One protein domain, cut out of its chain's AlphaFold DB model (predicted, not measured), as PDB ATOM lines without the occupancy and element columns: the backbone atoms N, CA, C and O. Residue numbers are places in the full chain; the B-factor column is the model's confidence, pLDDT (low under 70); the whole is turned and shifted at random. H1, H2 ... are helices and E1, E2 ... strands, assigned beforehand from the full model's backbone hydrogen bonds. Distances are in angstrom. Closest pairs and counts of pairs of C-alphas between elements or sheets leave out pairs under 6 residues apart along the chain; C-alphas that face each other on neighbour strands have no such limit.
ATOM      1  N   LYS A  12     116.958 141.598 178.588       74.19
ATOM      2  CA  LYS A  12     115.736 140.820 178.815       74.19
ATOM      3  C   LYS A  12     114.817 141.462 179.850       74.19
ATOM      4  O   LYS A  12     113.654 141.714 179.557       74.19
ATOM      5  N   LYS A  13     115.349 141.773 181.032       76.00
ATOM      6  CA  LYS A  13     114.586 142.414 182.111       76.00
ATOM      7  C   LYS A  13     114.055 143.788 181.691       76.00
ATOM      8  O   LYS A  13     112.945 144.152 182.052       76.00
ATOM      9  N   THR A  14     114.838 144.533 180.916       79.44
ATOM     10  CA  THR A  14     114.445 145.853 180.410       79.44
ATOM     11  C   THR A  14     113.266 145.748 179.445       79.44
ATOM     12  O   THR A  14     112.312 146.513 179.555       79.44
ATOM     13  N   VAL A  15     113.283 144.761 178.544       78.38
ATOM     14  CA  VAL A  15     112.162 144.486 177.633       78.38
ATOM     15  C   VAL A  15     110.922 144.019 178.394       78.38
ATOM     16  O   VAL A  15     109.830 144.497 178.107       78.38
ATOM     17  N   GLU A  16     111.068 143.165 179.411       75.88
ATOM     18  CA  GLU A  16     109.949 142.738 180.275       75.88
ATOM     19  C   GLU A  16     109.267 143.916 180.997       75.88
ATOM     20  O   GLU A  16     108.113 143.804 181.407       75.88
ATOM     21  N   GLN A  17     109.967 145.043 181.154       74.31
ATOM     22  CA  GLN A  17     109.436 146.262 181.762       74.31
ATOM     23  C   GLN A  17     108.970 147.309 180.744       74.31
ATOM     24  O   GLN A  17     108.390 148.311 181.161       74.31
ATOM     25  N   SER A  18     109.185 147.096 179.441       76.00
ATOM     26  CA  SER A  18     108.763 148.019 178.378       76.00
ATOM     27  C   SER A  18     107.263 148.349 178.436       76.00
ATOM     28  O   SER A  18     106.458 147.643 179.048       76.00
ATOM     29  N   VAL A  19     106.875 149.486 177.851       68.94
ATOM     30  CA  VAL A  19     105.490 149.983 177.923       68.94
ATOM     31  C   VAL A  19     104.530 148.997 177.274       68.94
ATOM     32  O   VAL A  19     104.627 148.764 176.076       68.94
ATOM     33  N   ALA A  20     103.520 148.528 178.003       60.03
ATOM     34  CA  ALA A  20     102.348 147.887 177.411       60.03
ATOM     35  C   ALA A  20     101.374 148.968 176.888       60.03
ATOM     36  O   ALA A  20     100.430 149.330 177.582       60.03
ATOM     37  N   GLY A  21     101.632 149.539 175.702       43.31
ATOM     38  CA  GLY A  21     100.887 150.706 175.196       43.31
ATOM     39  C   GLY A  21     100.417 150.610 173.737       43.31
ATOM     40  O   GLY A  21     101.229 150.727 172.826       43.31
ATOM     41  N   ASN A  22      99.090 150.504 173.572       40.62
ATOM     42  CA  ASN A  22      98.240 150.738 172.384       40.62
ATOM     43  C   ASN A  22      98.329 149.761 171.175       40.62
ATOM     44  O   ASN A  22      99.391 149.365 170.711       40.62
ATOM     45  N   SER A  23      97.160 149.425 170.610       44.22
ATOM     46  CA  SER A  23      96.955 148.596 169.410       44.22
ATOM     47  C   SER A  23      97.420 149.231 168.092       44.22
ATOM     48  O   SER A  23      97.343 148.575 167.059       44.22
ATOM     49  N   GLU A  24      97.859 150.493 168.098       42.25
ATOM     50  CA  GLU A  24      98.261 151.212 166.878       42.25
ATOM     51  C   GLU A  24      99.737 151.024 166.494       42.25
ATOM     52  O   GLU A  24     100.066 151.141 165.316       42.25
ATOM     53  N   PHE A  25     100.620 150.672 167.438       52.88
ATOM     54  CA  PHE A  25     102.043 150.436 167.160       52.88
ATOM     55  C   PHE A  25     102.528 149.184 167.882       52.88
ATOM     56  O   PHE A  25     102.783 149.199 169.082       52.88
ATOM     57  N   HIS A  26     102.661 148.091 167.133       57.22
ATOM     58  CA  HIS A  26     102.956 146.766 167.682       57.22
ATOM     59  C   HIS A  26     104.420 146.556 168.125       57.22
ATOM     60  O   HIS A  26     104.730 145.491 168.650       57.22
ATOM     61  N   PHE A  27     105.320 147.528 167.926       65.75
ATOM     62  CA  PHE A  27     106.760 147.352 168.164       65.75
ATOM     63  C   PHE A  27     107.208 147.951 169.502       65.75
ATOM     64  O   PHE A  27     107.095 149.157 169.729       65.75
ATOM     65  N   TYR A  28     107.724 147.088 170.382       74.19
ATOM     66  CA  TYR A  28     108.288 147.457 171.692       74.19
ATOM     67  C   TYR A  28     109.813 147.573 171.663       74.19
ATOM     68  O   TYR A  28     110.407 148.314 172.451       74.19
ATOM     69  N   VAL A  29     110.434 146.815 170.758       80.00
ATOM     70  CA  VAL A  29     111.866 146.836 170.498       80.00
ATOM     71  C   VAL A  29     112.083 146.916 168.997       80.00
ATOM     72  O   VAL A  29     111.518 146.123 168.246       80.00
ATOM     73  N   ASP A  30     112.923 147.848 168.575       83.19
ATOM     74  CA  ASP A  30     113.221 148.101 167.174       83.19
ATOM     75  C   ASP A  30     114.708 147.925 166.904       83.19
ATOM     76  O   ASP A  30     115.558 148.348 167.692       83.19
ATOM     77  N   GLU A  31     115.036 147.331 165.759       86.88
ATOM     78  CA  GLU A  31     116.389 147.467 165.235       86.88
ATOM     79  C   GLU A  31     116.637 148.930 164.858       86.88
ATOM     80  O   GLU A  31     115.752 149.616 164.341       86.88
ATOM     81  N   LEU A  32     117.848 149.411 165.110       88.69
ATOM     82  CA  LEU A  32     118.299 150.689 164.582       88.69
ATOM     83  C   LEU A  32     119.189 150.428 163.376       88.69
ATOM     84  O   LEU A  32     119.979 149.489 163.383       88.69
ATOM     85  N   ALA A  33     119.085 151.265 162.352       88.81
ATOM     86  CA  ALA A  33     120.113 151.354 161.324       88.81
ATOM     87  C   ALA A  33     121.268 152.255 161.796       88.81
ATOM     88  O   ALA A  33     121.144 153.001 162.771       88.81
ATOM     89  N   ALA A  34     122.389 152.233 161.071       87.94
ATOM     90  CA  ALA A  34     123.565 153.054 161.370       87.94
ATOM     91  C   ALA A  34     123.269 154.566 161.501       87.94
ATOM     92  O   ALA A  34     123.992 155.273 162.201       87.94
ATOM     93  N   ASP A  35     122.212 155.060 160.849       87.44
ATOM     94  CA  ASP A  35     121.738 156.449 160.916       87.44
ATOM     95  C   ASP A  35     120.659 156.688 161.995       87.44
ATOM     96  O   ASP A  35     119.987 157.717 161.976       87.44
ATOM     97  N   ASN A  36     120.486 155.744 162.927       88.38
ATOM     98  CA  ASN A  36     119.436 155.706 163.950       88.38
ATOM     99  C   ASN A  36     117.999 155.635 163.401       88.38
ATOM    100  O   ASN A  36     117.053 155.820 164.172       88.38
ATOM    101  N   SER A  37     117.794 155.364 162.108       88.62
ATOM    102  CA  SER A  37     116.447 155.123 161.587       88.62
ATOM    103  C   SER A  37     115.873 153.796 162.096       88.62
ATOM    104  O   SER A  37     116.609 152.845 162.359       88.62
ATOM    105  N   MET A  38     114.547 153.755 162.242       86.94
ATOM    106  CA  MET A  38     113.774 152.599 162.709       86.94
ATOM    107  C   MET A  38     113.063 151.939 161.510       86.94
ATOM    108  O   MET A  38     111.940 152.326 161.158       86.94
ATOM    109  N   PRO A  39     113.701 150.980 160.811       82.12
ATOM    110  CA  PRO A  39     113.161 150.361 159.597       82.12
ATOM    111  C   PRO A  39     111.857 149.579 159.830       82.12
ATOM    112  O   PRO A  39     111.031 149.475 158.922       82.12
ATOM    113  N   THR A  40     111.625 149.068 161.035       79.19
ATOM    114  CA  THR A  40     110.384 148.403 161.478       79.19
ATOM    115  C   THR A  40     109.160 149.313 161.350       79.19
ATOM    116  O   THR A  40     108.173 148.906 160.732       79.19
ATOM    117  N   TYR A  41     109.246 150.569 161.814       75.75
ATOM    118  CA  TYR A  41     108.157 151.565 161.741       75.75
ATOM    119  C   TYR A  41     107.745 151.896 160.307       75.75
ATOM    120  O   TYR A  41     106.603 152.260 160.043       75.75
ATOM    121  N   ILE A  42     108.670 151.749 159.361       74.50
ATOM    122  CA  ILE A  42     108.432 151.986 157.933       74.50
ATOM    123  C   ILE A  42     108.212 150.686 157.145       74.50
ATOM    124  O   ILE A  42     108.176 150.716 155.914       74.50
ATOM    125  N   GLY A  43     108.075 149.547 157.833       72.94
ATOM    126  CA  GLY A  43     107.810 148.242 157.228       72.94
ATOM    127  C   GLY A  43     108.942 147.702 156.351       72.94
ATOM    128  O   GLY A  43     108.666 146.933 155.434       72.94
ATOM    129  N   ARG A  44     110.186 148.120 156.600       74.75
ATOM    130  CA  ARG A  44     111.386 147.730 155.837       74.75
ATOM    131  C   ARG A  44     112.319 146.781 156.581       74.75
ATOM    132  O   ARG A  44     113.302 146.355 155.989       74.75
ATOM    133  N   ALA A  45     112.038 146.499 157.849       75.06
ATOM    134  CA  ALA A  45     112.790 145.514 158.609       75.06
ATOM    135  C   ALA A  45     112.502 144.099 158.097       75.06
ATOM    136  O   ALA A  45     111.354 143.775 157.768       75.06
ATOM    137  N   ASP A  46     113.548 143.277 158.068       66.88
ATOM    138  CA  ASP A  46     113.460 141.864 157.692       66.88
ATOM    139  C   ASP A  46     112.737 141.035 158.767       66.88
ATOM    140  O   ASP A  46     112.053 140.062 158.452       66.88
ATOM    141  N   GLU A  47     112.844 141.450 160.033       66.19
ATOM    142  CA  GLU A  47     112.233 140.798 161.191       66.19
ATOM    143  C   GLU A  47     111.419 141.827 162.002       66.19
ATOM    144  O   GLU A  47     111.769 143.006 162.090       66.19
ATOM    145  N   LYS A  48     110.286 141.391 162.555       69.19
ATOM    146  CA  LYS A  48     109.304 142.206 163.281       69.19
ATOM    147  C   LYS A  48     108.961 141.465 164.563       69.19
ATOM    148  O   LYS A  48     108.593 140.301 164.463       69.19
ATOM    149  N   TYR A  49     109.078 142.125 165.709       65.31
ATOM    150  CA  TYR A  49     108.898 141.472 167.002       65.31
ATOM    151  C   TYR A  49     107.948 142.239 167.914       65.31
ATOM    152  O   TYR A  49     107.996 143.469 168.006       65.31
ATOM    153  N   THR A  50     107.112 141.481 168.613       66.25
ATOM    154  CA  THR A  50     106.163 141.949 169.624       66.25
ATOM    155  C   THR A  50     106.425 141.269 170.977       66.25
ATOM    156  O   THR A  50     107.189 140.309 171.063       66.25
ATOM    157  N   PHE A  51     105.795 141.749 172.054       59.19
ATOM    158  CA  PHE A  51     105.942 141.168 173.399       59.19
ATOM    159  C   PHE A  51     105.511 139.690 173.466       59.19
ATOM    160  O   PHE A  51     106.082 138.903 174.217       59.19
ATOM    161  N   ASP A  52     104.544 139.288 172.638       61.75
ATOM    162  CA  ASP A  52     104.042 137.910 172.588       61.75
ATOM    163  C   ASP A  52     105.043 136.929 171.940       61.75
ATOM    164  O   ASP A  52     104.869 135.714 172.025       61.75
ATOM    165  N   GLU A  53     106.116 137.445 171.331       65.12
ATOM    166  CA  GLU A  53     107.138 136.691 170.596       65.12
ATOM    167  C   GLU A  53     108.481 136.629 171.352       65.12
ATOM    168  O   GLU A  53     109.513 136.368 170.743       65.12
ATOM    169  N   MET A  54     108.496 136.854 172.677       72.38
ATOM    170  CA  MET A  54     109.700 136.796 173.531       72.38
ATOM    171  C   MET A  54     110.236 135.362 173.748       72.38
ATOM    172  O   MET A  54     110.326 134.867 174.877       72.38
ATOM    173  N   ASP A  55     110.598 134.686 172.661       75.81
ATOM    174  CA  ASP A  55     111.238 133.374 172.646       75.81
ATOM    175  C   ASP A  55     112.778 133.466 172.553       75.81
ATOM    176  O   ASP A  55     113.379 134.537 172.650       75.81
ATOM    177  N   GLU A  56     113.450 132.320 172.425       80.31
ATOM    178  CA  GLU A  56     114.912 132.267 172.297       80.31
ATOM    179  C   GLU A  56     115.414 133.013 171.051       80.31
ATOM    180  O   GLU A  56     116.408 133.732 171.135       80.31
ATOM    181  N   ALA A  57     114.689 132.932 169.930       79.69
ATOM    182  CA  ALA A  57     115.063 133.598 168.685       79.69
ATOM    183  C   ALA A  57     114.963 135.126 168.805       79.69
ATOM    184  O   ALA A  57     115.819 135.843 168.284       79.69
ATOM    185  N   PHE A  58     113.970 135.632 169.539       81.19
ATOM    186  CA  PHE A  58     113.882 137.049 169.878       81.19
ATOM    187  C   PHE A  58     115.098 137.524 170.679       81.19
ATOM    188  O   PHE A  58     115.710 138.536 170.334       81.19
ATOM    189  N   PHE A  59     115.503 136.794 171.724       79.94
ATOM    190  CA  PHE A  59     116.668 137.194 172.520       79.94
ATOM    191  C   PHE A  59     117.987 137.075 171.747       79.94
ATOM    192  O   PHE A  59     118.853 137.935 171.908       79.94
ATOM    193  N   GLU A  60     118.132 136.082 170.867       82.62
ATOM    194  CA  GLU A  60     119.267 135.997 169.939       82.62
ATOM    195  C   GLU A  60     119.311 137.183 168.963       82.62
ATOM    196  O   GLU A  60     120.385 137.730 168.693       82.62
ATOM    197  N   PHE A  61     118.154 137.608 168.448       83.62
ATOM    198  CA  PHE A  61     118.035 138.811 167.626       83.62
ATOM    199  C   PHE A  61     118.482 140.059 168.395       83.62
ATOM    200  O   PHE A  61     119.308 140.817 167.879       83.62
ATOM    201  N   LEU A  62     117.986 140.256 169.622       82.94
ATOM    202  CA  LEU A  62     118.338 141.415 170.445       82.94
ATOM    203  C   LEU A  62     119.832 141.474 170.733       82.94
ATOM    204  O   LEU A  62     120.445 142.523 170.535       82.94
ATOM    205  N   GLU A  63     120.419 140.351 171.142       83.50
ATOM    206  CA  GLU A  63     121.856 140.247 171.382       83.50
ATOM    207  C   GLU A  63     122.625 140.645 170.116       83.50
ATOM    208  O   GLU A  63     123.422 141.586 170.129       83.50
ATOM    209  N   ARG A  64     122.303 140.018 168.977       86.62
ATOM    210  CA  ARG A  64     122.951 140.286 167.686       86.62
ATOM    211  C   ARG A  64     122.854 141.755 167.282       86.62
ATOM    212  O   ARG A  64     123.851 142.325 166.848       86.62
ATOM    213  N   LYS A  65     121.672 142.367 167.382       87.62
ATOM    214  CA  LYS A  65     121.444 143.757 166.957       87.62
ATOM    215  C   LYS A  65     122.057 144.767 167.919       87.62
ATOM    216  O   LYS A  65     122.567 145.792 167.462       87.62
ATOM    217  N   SER A  66     122.103 144.455 169.215       87.25
ATOM    218  CA  SER A  66     122.803 145.280 170.202       87.25
ATOM    219  C   SER A  66     124.310 145.379 169.912       87.25
ATOM    220  O   SER A  66     124.912 146.410 170.195       87.25
ATOM    221  N   HIS A  67     124.906 144.378 169.253       86.06
ATOM    222  CA  HIS A  67     126.303 144.388 168.789       86.06
ATOM    223  C   HIS A  67     126.504 144.908 167.348       86.06
ATOM    224  O   HIS A  67     127.587 144.798 166.775       86.06
ATOM    225  N   GLN A  68     125.461 145.442 166.706       89.69
ATOM    226  CA  GLN A  68     125.540 146.026 165.361       89.69
ATOM    227  C   GLN A  68     125.322 147.543 165.433       89.69
ATOM    228  O   GLN A  68     126.172 148.305 165.902       89.69
ATOM    229  N   ASP A  69     124.165 148.001 164.974       88.62
ATOM    230  CA  ASP A  69     123.785 149.410 164.955       88.62
ATOM    231  C   ASP A  69     123.068 149.838 166.247       88.62
ATOM    232  O   ASP A  69     123.033 151.029 166.580       88.62
ATOM    233  N   GLY A  70     122.638 148.856 167.043       91.12
ATOM    234  CA  GLY A  70     121.925 149.009 168.300       91.12
ATOM    235  C   GLY A  70     120.458 148.605 168.179       91.12
ATOM    236  O   GLY A  70     119.927 148.392 167.089       91.12
ATOM    237  N   ILE A  71     119.801 148.520 169.328       89.62
ATOM    238  CA  ILE A  71     118.351 148.341 169.436       89.62
ATOM    239  C   ILE A  71     117.749 149.533 170.165       89.62
ATOM    240  O   ILE A  71     118.366 150.056 171.091       89.62
ATOM    241  N   PHE A  72     116.554 149.949 169.767       90.50
ATOM    242  CA  PHE A  72     115.727 150.870 170.532       90.50
ATOM    243  C   PHE A  72     114.715 150.075 171.346       90.50
ATOM    244  O   PHE A  72     113.971 149.285 170.782       90.50
ATOM    245  N   ILE A  73     114.674 150.284 172.659       89.00
ATOM    246  CA  ILE A  73     113.663 149.700 173.542       89.00
ATOM    247  C   ILE A  73     112.775 150.836 174.038       89.00
ATOM    248  O   ILE A  73     113.255 151.748 174.719       89.00
ATOM    249  N   ARG A  74     111.480 150.773 173.717       89.06
ATOM    250  CA  ARG A  74     110.479 151.738 174.183       89.06
ATOM    251  C   ARG A  74     110.189 151.507 175.667       89.06
ATOM    252  O   ARG A  74     109.783 150.418 176.061       89.06
ATOM    253  N   LEU A  75     110.346 152.540 176.493       89.44
ATOM    254  CA  LEU A  75     110.172 152.441 177.951       89.44
ATOM    255  C   LEU A  75     109.095 153.362 178.514       89.44
ATOM    256  O   LEU A  75     108.503 153.015 179.531       89.44
ATOM    257  N   VAL A  76     108.798 154.488 177.859       90.12
ATOM    258  CA  VAL A  76     107.700 155.378 178.259       90.12
ATOM    259  C   VAL A  76     106.948 155.849 177.021       90.12
ATOM    260  O   VAL A  76     107.554 156.349 176.078       90.12
ATOM    261  N   PHE A  77     105.627 155.712 177.029       88.69
ATOM    262  CA  PHE A  77     104.744 156.336 176.049       88.69
ATOM    263  C   PHE A  77     104.162 157.600 176.670       88.69
ATOM    264  O   PHE A  77     103.728 157.573 177.823       88.69
ATOM    265  N   SER A  78     104.167 158.699 175.922       87.88
ATOM    266  CA  SER A  78     103.626 159.976 176.372       87.88
ATOM    267  C   SER A  78     102.583 160.510 175.409       87.88
ATOM    268  O   SER A  78     102.775 160.485 174.194       87.88
ATOM    269  N   MET A  79     101.507 161.046 175.969       87.69
ATOM    270  CA  MET A  79     100.441 161.719 175.238       87.69
ATOM    271  C   MET A  79     100.163 163.068 175.890       87.69
ATOM    272  O   MET A  79      99.987 163.129 177.110       87.69
ATOM    273  N   SER A  80     100.099 164.146 175.103       88.12
ATOM    274  CA  SER A  80      99.632 165.426 175.642       88.12
ATOM    275  C   SER A  80      98.142 165.360 175.949       88.12
ATOM    276  O   SER A  80      97.352 164.922 175.115       88.12
ATOM    277  N   ASP A  81      97.755 165.867 177.109       86.00
ATOM    278  CA  ASP A  81      96.372 166.019 177.536       86.00
ATOM    279  C   ASP A  81      96.168 167.446 178.047       86.00
ATOM    280  O   ASP A  81      96.938 167.936 178.874       86.00
ATOM    281  N   VAL A  82      95.136 168.129 177.558       82.19
ATOM    282  CA  VAL A  82      94.813 169.496 177.979       82.19
ATOM    283  C   VAL A  82      93.634 169.434 178.940       82.19
ATOM    284  O   VAL A  82      92.513 169.121 178.538       82.19
ATOM    285  N   ARG A  83      93.871 169.778 180.210       73.56
ATOM    286  CA  ARG A  83      92.836 169.829 181.252       73.56
ATOM    287  C   ARG A  83      92.752 171.232 181.821       73.56
ATOM    288  O   ARG A  83      93.760 171.805 182.203       73.56
ATOM    289  N   ASP A  84      91.545 171.793 181.849       75.31
ATOM    290  CA  ASP A  84      91.270 173.122 182.418       75.31
ATOM    291  C   ASP A  84      92.154 174.263 181.864       75.31
ATOM    292  O   ASP A  84      92.363 175.282 182.516       75.31
ATOM    293  N   GLY A  85      92.642 174.120 180.624       76.19
ATOM    294  CA  GLY A  85      93.525 175.091 179.966       76.19
ATOM    295  C   GLY A  85      95.017 174.905 180.261       76.19
ATOM    296  O   GLY A  85      95.827 175.653 179.718       76.19
ATOM    297  N   GLU A  86      95.385 173.904 181.061       81.38
ATOM    298  CA  GLU A  86      96.767 173.519 181.339       81.38
ATOM    299  C   GLU A  86      97.147 172.260 180.549       81.38
ATOM    300  O   GLU A  86      96.398 171.279 180.490       81.38
ATOM    301  N   THR A  87      98.333 172.277 179.940       84.56
ATOM    302  CA  THR A  87      98.891 171.102 179.265       84.56
ATOM    303  C   THR A  87      99.534 170.178 180.293       84.56
ATOM    304  O   THR A  87     100.441 170.561 181.031       84.56
ATOM    305  N   SER A  88      99.084 168.933 180.298       89.25
ATOM    306  CA  SER A  88      99.634 167.819 181.059       89.25
ATOM    307  C   SER A  88     100.075 166.709 180.106       89.25
ATOM    308  O   SER A  88      99.707 166.693 178.934       89.25
ATOM    309  N   PHE A  89     100.879 165.782 180.603       90.38
ATOM    310  CA  PHE A  89     101.376 164.643 179.846       90.38
ATOM    311  C   PHE A  89     100.975 163.367 180.567       90.38
ATOM    312  O   PHE A  89     101.326 163.157 181.729       90.38
ATOM    313  N   ILE A  90     100.228 162.515 179.881       90.94
ATOM    314  CA  ILE A  90      99.943 161.162 180.340       90.94
ATOM    315  C   ILE A  90     101.168 160.314 180.021       90.94
ATOM    316  O   ILE A  90     101.511 160.186 178.851       90.94
ATOM    317  N   LEU A  91     101.794 159.724 181.038       91.00
ATOM    318  CA  LEU A  91     102.941 158.828 180.896       91.00
ATOM    319  C   LEU A  91     102.520 157.397 181.229       91.00
ATOM    320  O   LEU A  91     102.001 157.143 182.317       91.00
ATOM    321  N   GLU A  92     102.764 156.465 180.312       89.25
ATOM    322  CA  GLU A  92     102.519 155.030 180.486       89.25
ATOM    323  C   GLU A  92     103.843 154.259 180.408       89.25
ATOM    324  O   GLU A  92     104.625 154.464 179.480       89.25
ATOM    325  N   TYR A  93     104.115 153.396 181.394       87.81
ATOM    326  CA  TYR A  93     105.367 152.627 181.520       87.81
ATOM    327  C   TYR A  93     105.216 151.482 182.526       87.81
ATOM    328  O   TYR A  93     104.544 151.659 183.532       87.81
ATOM    329  N   GLY A  94     105.831 150.312 182.308       76.88
ATOM    330  CA  GLY A  94     105.920 149.241 183.321       76.88
ATOM    331  C   GLY A  94     104.601 148.848 184.018       76.88
ATOM    332  O   GLY A  94     104.609 148.544 185.210       76.88
ATOM    333  N   ASN A  95     103.465 148.885 183.303       77.56
ATOM    334  CA  ASN A  95     102.089 148.715 183.820       77.56
ATOM    335  C   ASN A  95     101.572 149.819 184.764       77.56
ATOM    336  O   ASN A  95     100.558 149.650 185.443       77.56
ATOM    337  N   MET A  96     102.251 150.955 184.812       85.31
ATOM    338  CA  MET A  96     101.854 152.162 185.519       85.31
ATOM    339  C   MET A  96     101.399 153.236 184.533       85.31
ATOM    340  O   MET A  96     101.790 153.260 183.365       85.31
ATOM    341  N   LYS A  97     100.566 154.142 185.043       89.12
ATOM    342  CA  LYS A  97     100.104 155.334 184.342       89.12
ATOM    343  C   LYS A  97     100.125 156.508 185.308       89.12
ATOM    344  O   LYS A  97      99.537 156.417 186.386       89.12
ATOM    345  N   GLU A  98     100.766 157.606 184.928       91.00
ATOM    346  CA  GLU A  98     100.761 158.853 185.695       91.00
ATOM    347  C   GLU A  98     100.426 160.059 184.812       91.00
ATOM    348  O   GLU A  98     100.581 160.016 183.595       91.00
ATOM    349  N   ASN A  99      99.937 161.137 185.431       91.38
ATOM    350  CA  ASN A  99      99.813 162.435 184.771       91.38
ATOM    351  C   ASN A  99     100.933 163.338 185.295       91.38
ATOM    352  O   ASN A  99     101.054 163.521 186.508       91.38
ATOM    353  N   PHE A 100     101.708 163.921 184.391       90.62
ATOM    354  CA  PHE A 100     102.755 164.884 184.690       90.62
ATOM    355  C   PHE A 100     102.369 166.262 184.154       90.62
ATOM    356  O   PHE A 100     102.206 166.443 182.950       90.62
ATOM    357  N   THR A 101     102.253 167.247 185.041       89.12
ATOM    358  CA  THR A 101     102.030 168.647 184.661       89.12
ATOM    359  C   THR A 101     103.308 169.435 184.951       89.12
ATOM    360  O   THR A 101     103.674 169.570 186.126       89.12
ATOM    361  N   PRO A 102     104.034 169.922 183.928       83.62
ATOM    362  CA  PRO A 102     105.212 170.749 184.145       83.62
ATOM    363  C   PRO A 102     104.816 172.078 184.800       83.62
ATOM    364  O   PRO A 102     103.751 172.627 184.538       83.62
ATOM    365  N   LYS A 103     105.691 172.603 185.664       78.19
ATOM    366  CA  LYS A 103     105.463 173.893 186.341       78.19
ATOM    367  C   LYS A 103     105.578 175.092 185.401       78.19
ATOM    368  O   LYS A 103     104.986 176.125 185.689       78.19
ATOM    369  N   ASP A 104     106.366 174.946 184.340       75.19
ATOM    370  CA  ASP A 104     106.563 175.943 183.297       75.19
ATOM    371  C   ASP A 104     106.413 175.245 181.942       75.19
ATOM    372  O   ASP A 104     107.183 174.336 181.617       75.19
ATOM    373  N   ILE A 105     105.349 175.586 181.214       73.31
ATOM    374  CA  ILE A 105     105.010 174.942 179.941       73.31
ATOM    375  C   ILE A 105     105.783 175.551 178.771       73.31
ATOM    376  O   ILE A 105     105.967 174.877 177.760       73.31
ATOM    377  N   ASP A 106     106.281 176.784 178.916       70.44
ATOM    378  CA  ASP A 106     106.994 177.492 177.848       70.44
ATOM    379  C   ASP A 106     108.343 176.816 177.520       70.44
ATOM    380  O   ASP A 106     108.869 176.958 176.414       70.44
ATOM    381  N   ASP A 107     108.855 176.002 178.448       68.19
ATOM    382  CA  ASP A 107     110.063 175.186 178.297       68.19
ATOM    383  C   ASP A 107     109.800 173.779 177.720       68.19
ATOM    384  O   ASP A 107     110.731 172.979 177.561       68.19
ATOM    385  N   VAL A 108     108.544 173.443 177.400       70.00
ATOM    386  CA  VAL A 108     108.152 172.113 176.920       70.00
ATOM    387  C   VAL A 108     107.585 172.194 175.507       70.00
ATOM    388  O   VAL A 108     106.563 172.825 175.253       70.00
ATOM    389  N   LEU A 109     108.210 171.477 174.566       67.38
ATOM    390  CA  LEU A 109     107.597 171.270 173.255       67.38
ATOM    391  C   LEU A 109     106.337 170.410 173.425       67.38
ATOM    392  O   LEU A 109     106.432 169.261 173.851       67.38
ATOM    393  N   VAL A 110     105.177 170.951 173.054       67.50
ATOM    394  CA  VAL A 110     103.914 170.204 173.026       67.50
ATOM    395  C   VAL A 110     103.875 169.323 171.776       67.50
ATOM    396  O   VAL A 110     104.125 169.786 170.663       67.50
ATOM    397  N   PHE A 111     103.559 168.049 171.969       75.38
ATOM    398  CA  PHE A 111     103.410 167.027 170.936       75.38
ATOM    399  C   PHE A 111     102.155 166.216 171.245       75.38
ATOM    400  O   PHE A 111     101.798 166.094 172.409       75.38
ATOM    401  N   GLU A 112     101.514 165.633 170.235       72.88
ATOM    402  CA  GLU A 112     100.336 164.788 170.465       72.88
ATOM    403  C   GLU A 112     100.731 163.458 171.123       72.88
ATOM    404  O   GLU A 112     100.191 163.094 172.168       72.88
ATOM    405  N   PHE A 113     101.754 162.797 170.566       81.31
ATOM    406  CA  PHE A 113     102.327 161.551 171.075       81.31
ATOM    407  C   PHE A 113     103.855 161.555 170.961       81.31
ATOM    408  O   PHE A 113     104.406 162.138 170.025       81.31
ATOM    409  N   ALA A 114     104.535 160.894 171.896       85.38
ATOM    410  CA  ALA A 114     105.969 160.635 171.818       85.38
ATOM    411  C   ALA A 114     106.328 159.318 172.507       85.38
ATOM    412  O   ALA A 114     105.830 159.023 173.598       85.38
ATOM    413  N   ASP A 115     107.256 158.574 171.903       87.38
ATOM    414  CA  ASP A 115     107.887 157.441 172.564       87.38
ATOM    415  C   ASP A 115     109.240 157.842 173.106       87.38
ATOM    416  O   ASP A 115     110.089 158.374 172.391       87.38
ATOM    417  N   PHE A 116     109.464 157.491 174.359       90.12
ATOM    418  CA  PHE A 116     110.747 157.610 175.005       90.12
ATOM    419  C   PHE A 116     111.293 156.231 175.310       90.12
ATOM    420  O   PHE A 116     110.567 155.284 175.636       90.12
ATOM    421  N   GLY A 117     112.600 156.110 175.195       92.06
ATOM    422  CA  GLY A 117     113.246 154.833 175.368       92.06
ATOM    423  C   GLY A 117     114.746 154.958 175.395       92.06
ATOM    424  O   GLY A 117     115.322 156.044 175.520       92.06
ATOM    425  N   ILE A 118     115.368 153.801 175.261       92.06
ATOM    426  CA  ILE A 118     116.812 153.687 175.241       92.06
ATOM    427  C   ILE A 118     117.283 153.087 173.934       92.06
ATOM    428  O   ILE A 118     116.650 152.192 173.383       92.06
ATOM    429  N   LYS A 119     118.450 153.533 173.492       92.69
ATOM    430  CA  LYS A 119     119.298 152.775 172.591       92.69
ATOM    431  C   LYS A 119     120.230 151.903 173.420       92.69
ATOM    432  O   LYS A 119     120.901 152.421 174.308       92.69
ATOM    433  N   VAL A 120     120.305 150.614 173.099       91.56
ATOM    434  CA  VAL A 120     121.328 149.703 173.622       91.56
ATOM    435  C   VAL A 120     122.275 149.333 172.489       91.56
ATOM    436  O   VAL A 120     121.841 148.773 171.479       91.56
ATOM    437  N   LYS A 121     123.563 149.647 172.645       91.50
ATOM    438  CA  LYS A 121     124.617 149.271 171.694       91.50
ATOM    439  C   LYS A 121     125.888 148.883 172.439       91.50
ATOM    440  O   LYS A 121     126.382 149.673 173.229       91.50
ATOM    441  N   GLU A 122     126.423 147.692 172.186       87.69
ATOM    442  CA  GLU A 122     127.645 147.181 172.835       87.69
ATOM    443  C   GLU A 122     127.592 147.249 174.378       87.69
ATOM    444  O   GLU A 122     128.578 147.554 175.054       87.69
ATOM    445  N   GLY A 123     126.404 147.004 174.944       79.56
ATOM    446  CA  GLY A 123     126.143 147.115 176.382       79.56
ATOM    447  C   GLY A 123     126.099 148.550 176.923       79.56
ATOM    448  O   GLY A 123     126.025 148.727 178.135       79.56
ATOM    449  N   GLU A 124     126.154 149.569 176.065       86.31
ATOM    450  CA  GLU A 124     125.997 150.979 176.428       86.31
ATOM    451  C   GLU A 124     124.556 151.438 176.199       86.31
ATOM    452  O   GLU A 124     123.900 151.015 175.245       86.31
ATOM    453  N   VAL A 125     124.076 152.308 177.089       89.31
ATOM    454  CA  VAL A 125     122.719 152.861 177.068       89.31
ATOM    455  C   VAL A 125     122.769 154.333 176.721       89.31
ATOM    456  O   VAL A 125     123.446 155.104 177.401       89.31
ATOM    457  N   THR A 126     121.960 154.727 175.745       91.62
ATOM    458  CA  THR A 126     121.672 156.132 175.466       91.62
ATOM    459  C   THR A 126     120.185 156.388 175.631       91.62
ATOM    460  O   THR A 126     119.373 155.653 175.078       91.62
ATOM    461  N   PHE A 127     119.815 157.432 176.369       91.75
ATOM    462  CA  PHE A 127     118.420 157.846 176.532       91.75
ATOM    463  C   PHE A 127     117.991 158.787 175.415       91.75
ATOM    464  O   PHE A 127     118.775 159.619 174.948       91.75
ATOM    465  N   GLY A 128     116.733 158.684 175.010       91.50
ATOM    466  CA  GLY A 128     116.212 159.536 173.960       91.50
ATOM    467  C   GLY A 128     114.755 159.273 173.639       91.50
ATOM    468  O   GLY A 128     114.019 158.648 174.408       91.50
ATOM    469  N   ALA A 129     114.356 159.757 172.472       89.31
ATOM    470  CA  ALA A 129     112.989 159.668 171.991       89.31
ATOM    471  C   ALA A 129     112.937 159.228 170.527       89.31
ATOM    472  O   ALA A 129     113.869 159.476 169.755       89.31
ATOM    473  N   SER A 130     111.824 158.605 170.148       85.12
ATOM    474  CA  SER A 130     111.471 158.410 168.750       85.12
ATOM    475  C   SER A 130     110.969 159.737 168.182       85.12
ATOM    476  O   SER A 130     110.205 160.476 168.808       85.12
ATOM    477  N   VAL A 131     111.457 160.091 166.997       81.44
ATOM    478  CA  VAL A 131     111.116 161.352 166.356       81.44
ATOM    479  C   VAL A 131     110.670 161.112 164.924       81.44
ATOM    480  O   VAL A 131     111.429 160.617 164.086       81.44
ATOM    481  N   GLU A 132     109.456 161.561 164.614       76.12
ATOM    482  CA  GLU A 132     108.987 161.664 163.239       76.12
ATOM    483  C   GLU A 132     109.511 162.958 162.590       76.12
ATOM    484  O   GLU A 132     109.393 164.065 163.128       76.12
ATOM    485  N   ASN A 133     110.116 162.831 161.408       62.88
ATOM    486  CA  ASN A 133     110.615 163.958 160.623       62.88
ATOM    487  C   ASN A 133     109.633 164.319 159.498       62.88
ATOM    488  O   ASN A 133     110.030 164.281 158.336       62.88
ATOM    489  N   GLY A 134     108.377 164.632 159.867       55.03
ATOM    490  CA  GLY A 134     107.277 165.365 159.184       55.03
ATOM    491  C   GLY A 134     107.133 165.441 157.648       55.03
ATOM    492  O   GLY A 134     106.292 166.181 157.154       55.03
ATOM    493  N   CYS A 135     107.914 164.705 156.867       48.22
ATOM    494  CA  CYS A 135     108.014 164.759 155.408       48.22
ATOM    495  C   CYS A 135     108.218 163.343 154.839       48.22
ATOM    496  O   CYS A 135     109.036 163.138 153.940       48.22
ATOM    497  N   GLY A 136     107.548 162.336 155.415       50.47
ATOM    498  CA  GLY A 136     107.631 160.939 154.965       50.47
ATOM    499  C   GLY A 136     109.016 160.292 155.124       50.47
ATOM    500  O   GLY A 136     109.271 159.226 154.561       50.47
ATOM    501  N   ARG A 137     109.929 160.939 155.858       57.84
ATOM    502  CA  ARG A 137     111.213 160.368 156.272       57.84
ATOM    503  C   ARG A 137     110.985 159.738 157.639       57.84
ATOM    504  O   ARG A 137     110.489 160.420 158.528       57.84
ATOM    505  N   GLY A 138     111.267 158.441 157.721       72.88
ATOM    506  CA  GLY A 138     110.882 157.552 158.813       72.88
ATOM    507  C   GLY A 138     111.244 158.019 160.222       72.88
ATOM    508  O   GLY A 138     111.921 159.024 160.437       72.88
ATOM    509  N   VAL A 139     110.774 157.242 161.189       83.19
ATOM    510  CA  VAL A 139     111.061 157.460 162.604       83.19
ATOM    511  C   VAL A 139     112.540 157.172 162.871       83.19
ATOM    512  O   VAL A 139     113.105 156.227 162.315       83.19
ATOM    513  N   HIS A 140     113.177 158.009 163.686       86.12
ATOM    514  CA  HIS A 140     114.559 157.815 164.122       86.12
ATOM    515  C   HIS A 140     114.688 158.036 165.624       86.12
ATOM    516  O   HIS A 140     113.872 158.731 166.229       86.12
ATOM    517  N   PHE A 141     115.726 157.449 166.211       88.62
ATOM    518  CA  PHE A 141     116.093 157.687 167.599       88.62
ATOM    519  C   PHE A 141     116.943 158.953 167.717       88.62
ATOM    520  O   PHE A 141     117.966 159.086 167.041       88.62
ATOM    521  N   ALA A 142     116.529 159.863 168.595       88.25
ATOM    522  CA  ALA A 142     117.249 161.091 168.891       88.25
ATOM    523  C   ALA A 142     117.683 161.127 170.361       88.25
ATOM    524  O   ALA A 142     116.863 160.973 171.267       88.25
ATOM    525  N   GLU A 143     118.981 161.334 170.582       89.94
ATOM    526  CA  GLU A 143     119.610 161.302 171.904       89.94
ATOM    527  C   GLU A 143     119.314 162.587 172.688       89.94
ATOM    528  O   GLU A 143     119.417 163.699 172.152       89.94
ATOM    529  N   PHE A 144     118.992 162.447 173.975       88.38
ATOM    530  CA  PHE A 144     118.842 163.598 174.862       88.38
ATOM    531  C   PHE A 144     120.174 164.331 175.059       88.38
ATOM    532  O   PHE A 144     121.212 163.713 175.282       88.38
ATOM    533  N   GLY A 145     120.142 165.664 174.990       81.12
ATOM    534  CA  GLY A 145     121.336 166.508 175.110       81.12
ATOM    535  C   GLY A 145     122.244 166.529 173.874       81.12
ATOM    536  O   GLY A 145     123.324 167.119 173.935       81.12
ATOM    537  N   SER A 146     121.835 165.921 172.755       80.00
ATOM    538  CA  SER A 146     122.577 166.009 171.493       80.00
ATOM    539  C   SER A 146     122.581 167.437 170.922       80.00
ATOM    540  O   SER A 146     121.640 168.210 171.096       80.00
ATOM    541  N   ASN A 147     123.667 167.793 170.226       63.38
ATOM    542  CA  ASN A 147     123.869 169.122 169.629       63.38
ATOM    543  C   ASN A 147     123.171 169.297 168.268       63.38
ATOM    544  O   ASN A 147     123.373 170.321 167.609       63.38
ATOM    545  N   ASP A 148     122.398 168.307 167.812       60.97
ATOM    546  CA  ASP A 148     121.667 168.430 166.557       60.97
ATOM    547  C   ASP A 148     120.657 169.572 166.689       60.97
ATOM    548  O   ASP A 148     119.801 169.577 167.570       60.97
ATOM    549  N   GLY A 149     120.808 170.583 165.825       46.00
ATOM    550  CA  GLY A 149     120.209 171.923 165.932       46.00
ATOM    551  C   GLY A 149     118.680 172.004 165.849       46.00
ATOM    552  O   GLY A 149     118.138 173.073 165.583       46.00
ATOM    553  N   ASN A 150     117.981 170.895 166.073       51.31
ATOM    554  CA  ASN A 150     116.541 170.790 166.160       51.31
ATOM    555  C   ASN A 150     116.124 170.378 167.584       51.31
ATOM    556  O   ASN A 150     116.303 169.232 167.979       51.31
ATOM    557  N   ARG A 151     115.373 171.277 168.238       55.66
ATOM    558  CA  ARG A 151     114.312 171.012 169.235       55.66
ATOM    559  C   ARG A 151     114.695 171.140 170.720       55.66
ATOM    560  O   ARG A 151     115.322 170.271 171.314       55.66
ATOM    561  N   GLN A 152     114.073 172.129 171.372       56.34
ATOM    562  CA  GLN A 152     113.812 172.165 172.825       56.34
ATOM    563  C   GLN A 152     113.250 170.831 173.378       56.34
ATOM    564  O   GLN A 152     113.433 170.524 174.552       56.34
ATOM    565  N   PHE A 153     112.621 170.010 172.526       69.50
ATOM    566  CA  PHE A 153     112.157 168.649 172.825       69.50
ATOM    567  C   PHE A 153     113.239 167.690 173.323       69.50
ATOM    568  O   PHE A 153     112.906 166.789 174.071       69.50
ATOM    569  N   LEU A 154     114.507 167.845 172.927       74.69
ATOM    570  CA  LEU A 154     115.598 166.935 173.327       74.69
ATOM    571  C   LEU A 154     116.507 167.538 174.402       74.69
ATOM    572  O   LEU A 154     117.503 166.931 174.796       74.69
ATOM    573  N   SER A 155     116.171 168.740 174.875       80.12
ATOM    574  CA  SER A 155     116.924 169.424 175.920       80.12
ATOM    575  C   SER A 155     116.875 168.623 177.216       80.12
ATOM    576  O   SER A 155     115.802 168.209 177.657       80.12
ATOM    577  N   LEU A 156     118.026 168.468 177.871       82.69
ATOM    578  CA  LEU A 156     118.089 167.926 179.229       82.69
ATOM    579  C   LEU A 156     117.460 168.869 180.253       82.69
ATOM    580  O   LEU A 156     117.109 168.425 181.339       82.69
ATOM    581  N   GLU A 157     117.282 170.150 179.916       83.31
ATOM    582  CA  GLU A 157     116.601 171.110 180.784       83.31
ATOM    583  C   GLU A 157     115.077 171.004 180.725       83.31
ATOM    584  O   GLU A 157     114.412 171.466 181.650       83.31
ATOM    585  N   ASN A 158     114.532 170.336 179.703       84.94
ATOM    586  CA  ASN A 158     113.099 170.120 179.559       84.94
ATOM    587  C   ASN A 158     112.555 169.314 180.767       84.94
ATOM    588  O   ASN A 158     112.994 168.178 180.992       84.94
ATOM    589  N   PRO A 159     111.595 169.859 181.543       88.00
ATOM    590  CA  PRO A 159     111.060 169.198 182.736       88.00
ATOM    591  C   PRO A 159     110.448 167.818 182.478       88.00
ATOM    592  O   PRO A 159     110.569 166.934 183.325       88.00
ATOM    593  N   LEU A 160     109.816 167.619 181.317       88.75
ATOM    594  CA  LEU A 160     109.271 166.324 180.928       88.75
ATOM    595  C   LEU A 160     110.399 165.314 180.695       88.75
ATOM    596  O   LEU A 160     110.348 164.223 181.254       88.75
ATOM    597  N   ASN A 161     111.445 165.680 179.948       88.88
ATOM    598  CA  ASN A 161     112.572 164.774 179.699       88.88
ATOM    599  C   ASN A 161     113.253 164.343 180.998       88.88
ATOM    600  O   ASN A 161     113.551 163.163 181.156       88.88
ATOM    601  N   LYS A 162     113.443 165.265 181.953       89.69
ATOM    602  CA  LYS A 162     113.987 164.929 183.281       89.69
ATOM    603  C   LYS A 162     113.141 163.855 183.966       89.69
ATOM    604  O   LYS A 162     113.682 162.843 184.403       89.69
ATOM    605  N   ARG A 163     111.814 164.034 183.996       92.31
ATOM    606  CA  ARG A 163     110.894 163.060 184.600       92.31
ATOM    607  C   ARG A 163     110.926 161.707 183.887       92.31
ATOM    608  O   ARG A 163     110.953 160.668 184.540       92.31
ATOM    609  N   VAL A 164     110.939 161.711 182.557       92.38
ATOM    610  CA  VAL A 164     110.997 160.484 181.751       92.38
ATOM    611  C   VAL A 164     112.319 159.743 181.986       92.38
ATOM    612  O   VAL A 164     112.301 158.527 182.161       92.38
ATOM    613  N   ILE A 165     113.456 160.442 182.064       91.81
ATOM    614  CA  ILE A 165     114.754 159.824 182.384       91.81
ATOM    615  C   ILE A 165     114.707 159.139 183.756       91.81
ATOM    616  O   ILE A 165     115.098 157.980 183.849       91.81
ATOM    617  N   GLU A 166     114.168 159.791 184.792       91.62
ATOM    618  CA  GLU A 166     114.022 159.180 186.127       91.62
ATOM    619  C   GLU A 166     113.217 157.871 186.090       91.62
ATOM    620  O   GLU A 166     113.576 156.894 186.752       91.62
ATOM    621  N   ILE A 167     112.126 157.844 185.314       91.69
ATOM    622  CA  ILE A 167     111.304 156.645 185.116       91.69
ATOM    623  C   ILE A 167     112.135 155.549 184.444       91.69
ATOM    624  O   ILE A 167     112.236 154.442 184.977       91.69
ATOM    625  N   MET A 168     112.772 155.860 183.311       91.38
ATOM    626  CA  MET A 168     113.564 154.896 182.541       91.38
ATOM    627  C   MET A 168     114.743 154.341 183.348       91.38
ATOM    628  O   MET A 168     115.002 153.141 183.311       91.38
ATOM    629  N   GLU A 169     115.426 155.170 184.140       89.62
ATOM    630  CA  GLU A 169     116.484 154.728 185.055       89.62
ATOM    631  C   GLU A 169     115.987 153.733 186.111       89.62
ATOM    632  O   GLU A 169     116.759 152.898 186.586       89.62
ATOM    633  N   GLY A 170     114.717 153.825 186.513       86.19
ATOM    634  CA  GLY A 170     114.073 152.843 187.381       86.19
ATOM    635  C   GLY A 170     113.850 151.492 186.697       86.19
ATOM    636  O   GLY A 170     113.820 150.475 187.387       86.19
ATOM    637  N   MET A 171     113.735 151.483 185.366       84.56
ATOM    638  CA  MET A 171     113.364 150.304 184.578       84.56
ATOM    639  C   MET A 171     114.561 149.483 184.074       84.56
ATOM    640  O   MET A 171     114.456 148.281 183.841       84.56
ATOM    641  N   ILE A 172     115.721 150.124 183.909       81.69
ATOM    642  CA  ILE A 172     116.929 149.492 183.343       81.69
ATOM    643  C   ILE A 172     117.870 148.867 184.396       81.69
ATOM    644  O   ILE A 172     118.894 148.287 184.034       81.69
ATOM    645  N   LYS A 173     117.550 148.997 185.693       67.94
ATOM    646  CA  LYS A 173     118.286 148.416 186.839       67.94
ATOM    647  C   LYS A 173     117.775 147.013 187.161       67.94
ATOM    648  O   LYS A 173     118.566 146.100 187.482       67.94
TER     649      LYS A 173
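Overview. This is residues 12 to 173 of the 173 residues of an uncharacterized protein of Methanobrevibacter sp (UniProt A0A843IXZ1). One strongly twisted sheet of seven strands makes the body, with the long strand E2 running through it and the helix H3 covering one face. At one end of the longest axis H2 stands up from the opposite face, over the short strand E1; at the other end lies the tip of the E2 and E3 hairpin, and beyond the bend of E6 the sheet turns away with E7. The 162 printed residues hold three named helices and seven named strands, in the order H1 E1 H2 E2 E3 E4 E5 E6 E7 H3. The sheet is branched at E2 and its neighbour pairs are antiparallel; the class is mixed, helices and strands. The whole is compact, with a radius of gyration of the C-alphas of 15.4 A and spans of 48 by 34 by 28 A.

Along the chain. H1 is residues 12 to 16, 6.3 A from first to last C-alpha, and begins with C-alpha 12 at (115.736, 140.820, 178.815). E1 is residues 29 to 31, 7.0 A. H2 is residues 56 to 66, 15.4 A. E2, the longest strand, is residues 71 to 83 and covers 35.4 A, from C-alpha 71 at (118.351, 148.341, 169.436) to C-alpha 83 at (92.836, 169.829, 181.252). E3 is residues 86 to 93, 22.6 A, and E4 is residues 96 to 100, 12.8 A. E5 is residues 113 to 121, 25.5 A. E6 is residues 124 to 133, 25.6 A, and bends by 57 degrees at residue 127. E7 is residues 137 to 143, 17.8 A. H3, the longest helix, is residues 159 to 171, 19.1 A, and ends with C-alpha 171 at (113.364, 150.304, 184.578).

Arrangement. E2 has three neighbours: E1 beside residues 71 to 73 and E3 beside residues 75 to 83 lie on one side of it, and E5 beside residues 71 to 79 on the other side. N 30 and O 72 join E1 to E2 within hydrogen-bond range at 2.8 A, N 81 and O 88 join E2 to E3 at 2.8 A, and N 116 and O 76 join E5 to E2 at 2.8 A. E2, E3 and E4 form a meander, each strand the antiparallel neighbour of the one before; N 91 and O 98 of the hairpin E3 and E4 are 2.8 A apart. With E5 they make a Greek key, a meander whose first strand is also the antiparallel neighbour of the fourth strand. E5, E6 and E7 form a second meander, with N 119 and O 126 at 2.8 A and N 131 and O 140 at 2.9 A. The edge strands are E1, E4 and E7; E4 and E7 are apart. H3 is on the sheet, and its closest C-alphas to E2 are those of Met 168 and Leu 75, 6.2 A. H2 is on the opposite face, over E1 at a height over the sheet of 9.2 A, and stands up from the sheet, its line rising 52 degrees. H1 only grazes the sheet with residues 14 to 16; it is close to but not clearly touching H3, the closest C-alphas being those of Thr 14 and Met 171, 6.2 A. In H1, H2 and H3 every O i to N i+4 pair is within hydrogen-bond range.

Size, cuts and confidence. The two C-alphas farthest apart are those of Glu 56 and Gly 85, 48.5 A. The printed part has no cut and ends at residue 173, the chain's last residue. The long links are H1 to E1, E1 to H2, E4 to E5 and E7 to H3. The mean pLDDT of the printed part is 79.1; under 70 are residues 19 to 27, 46 to 53, 107, 109 to 110, 133 to 137, 147 to 153 and 173.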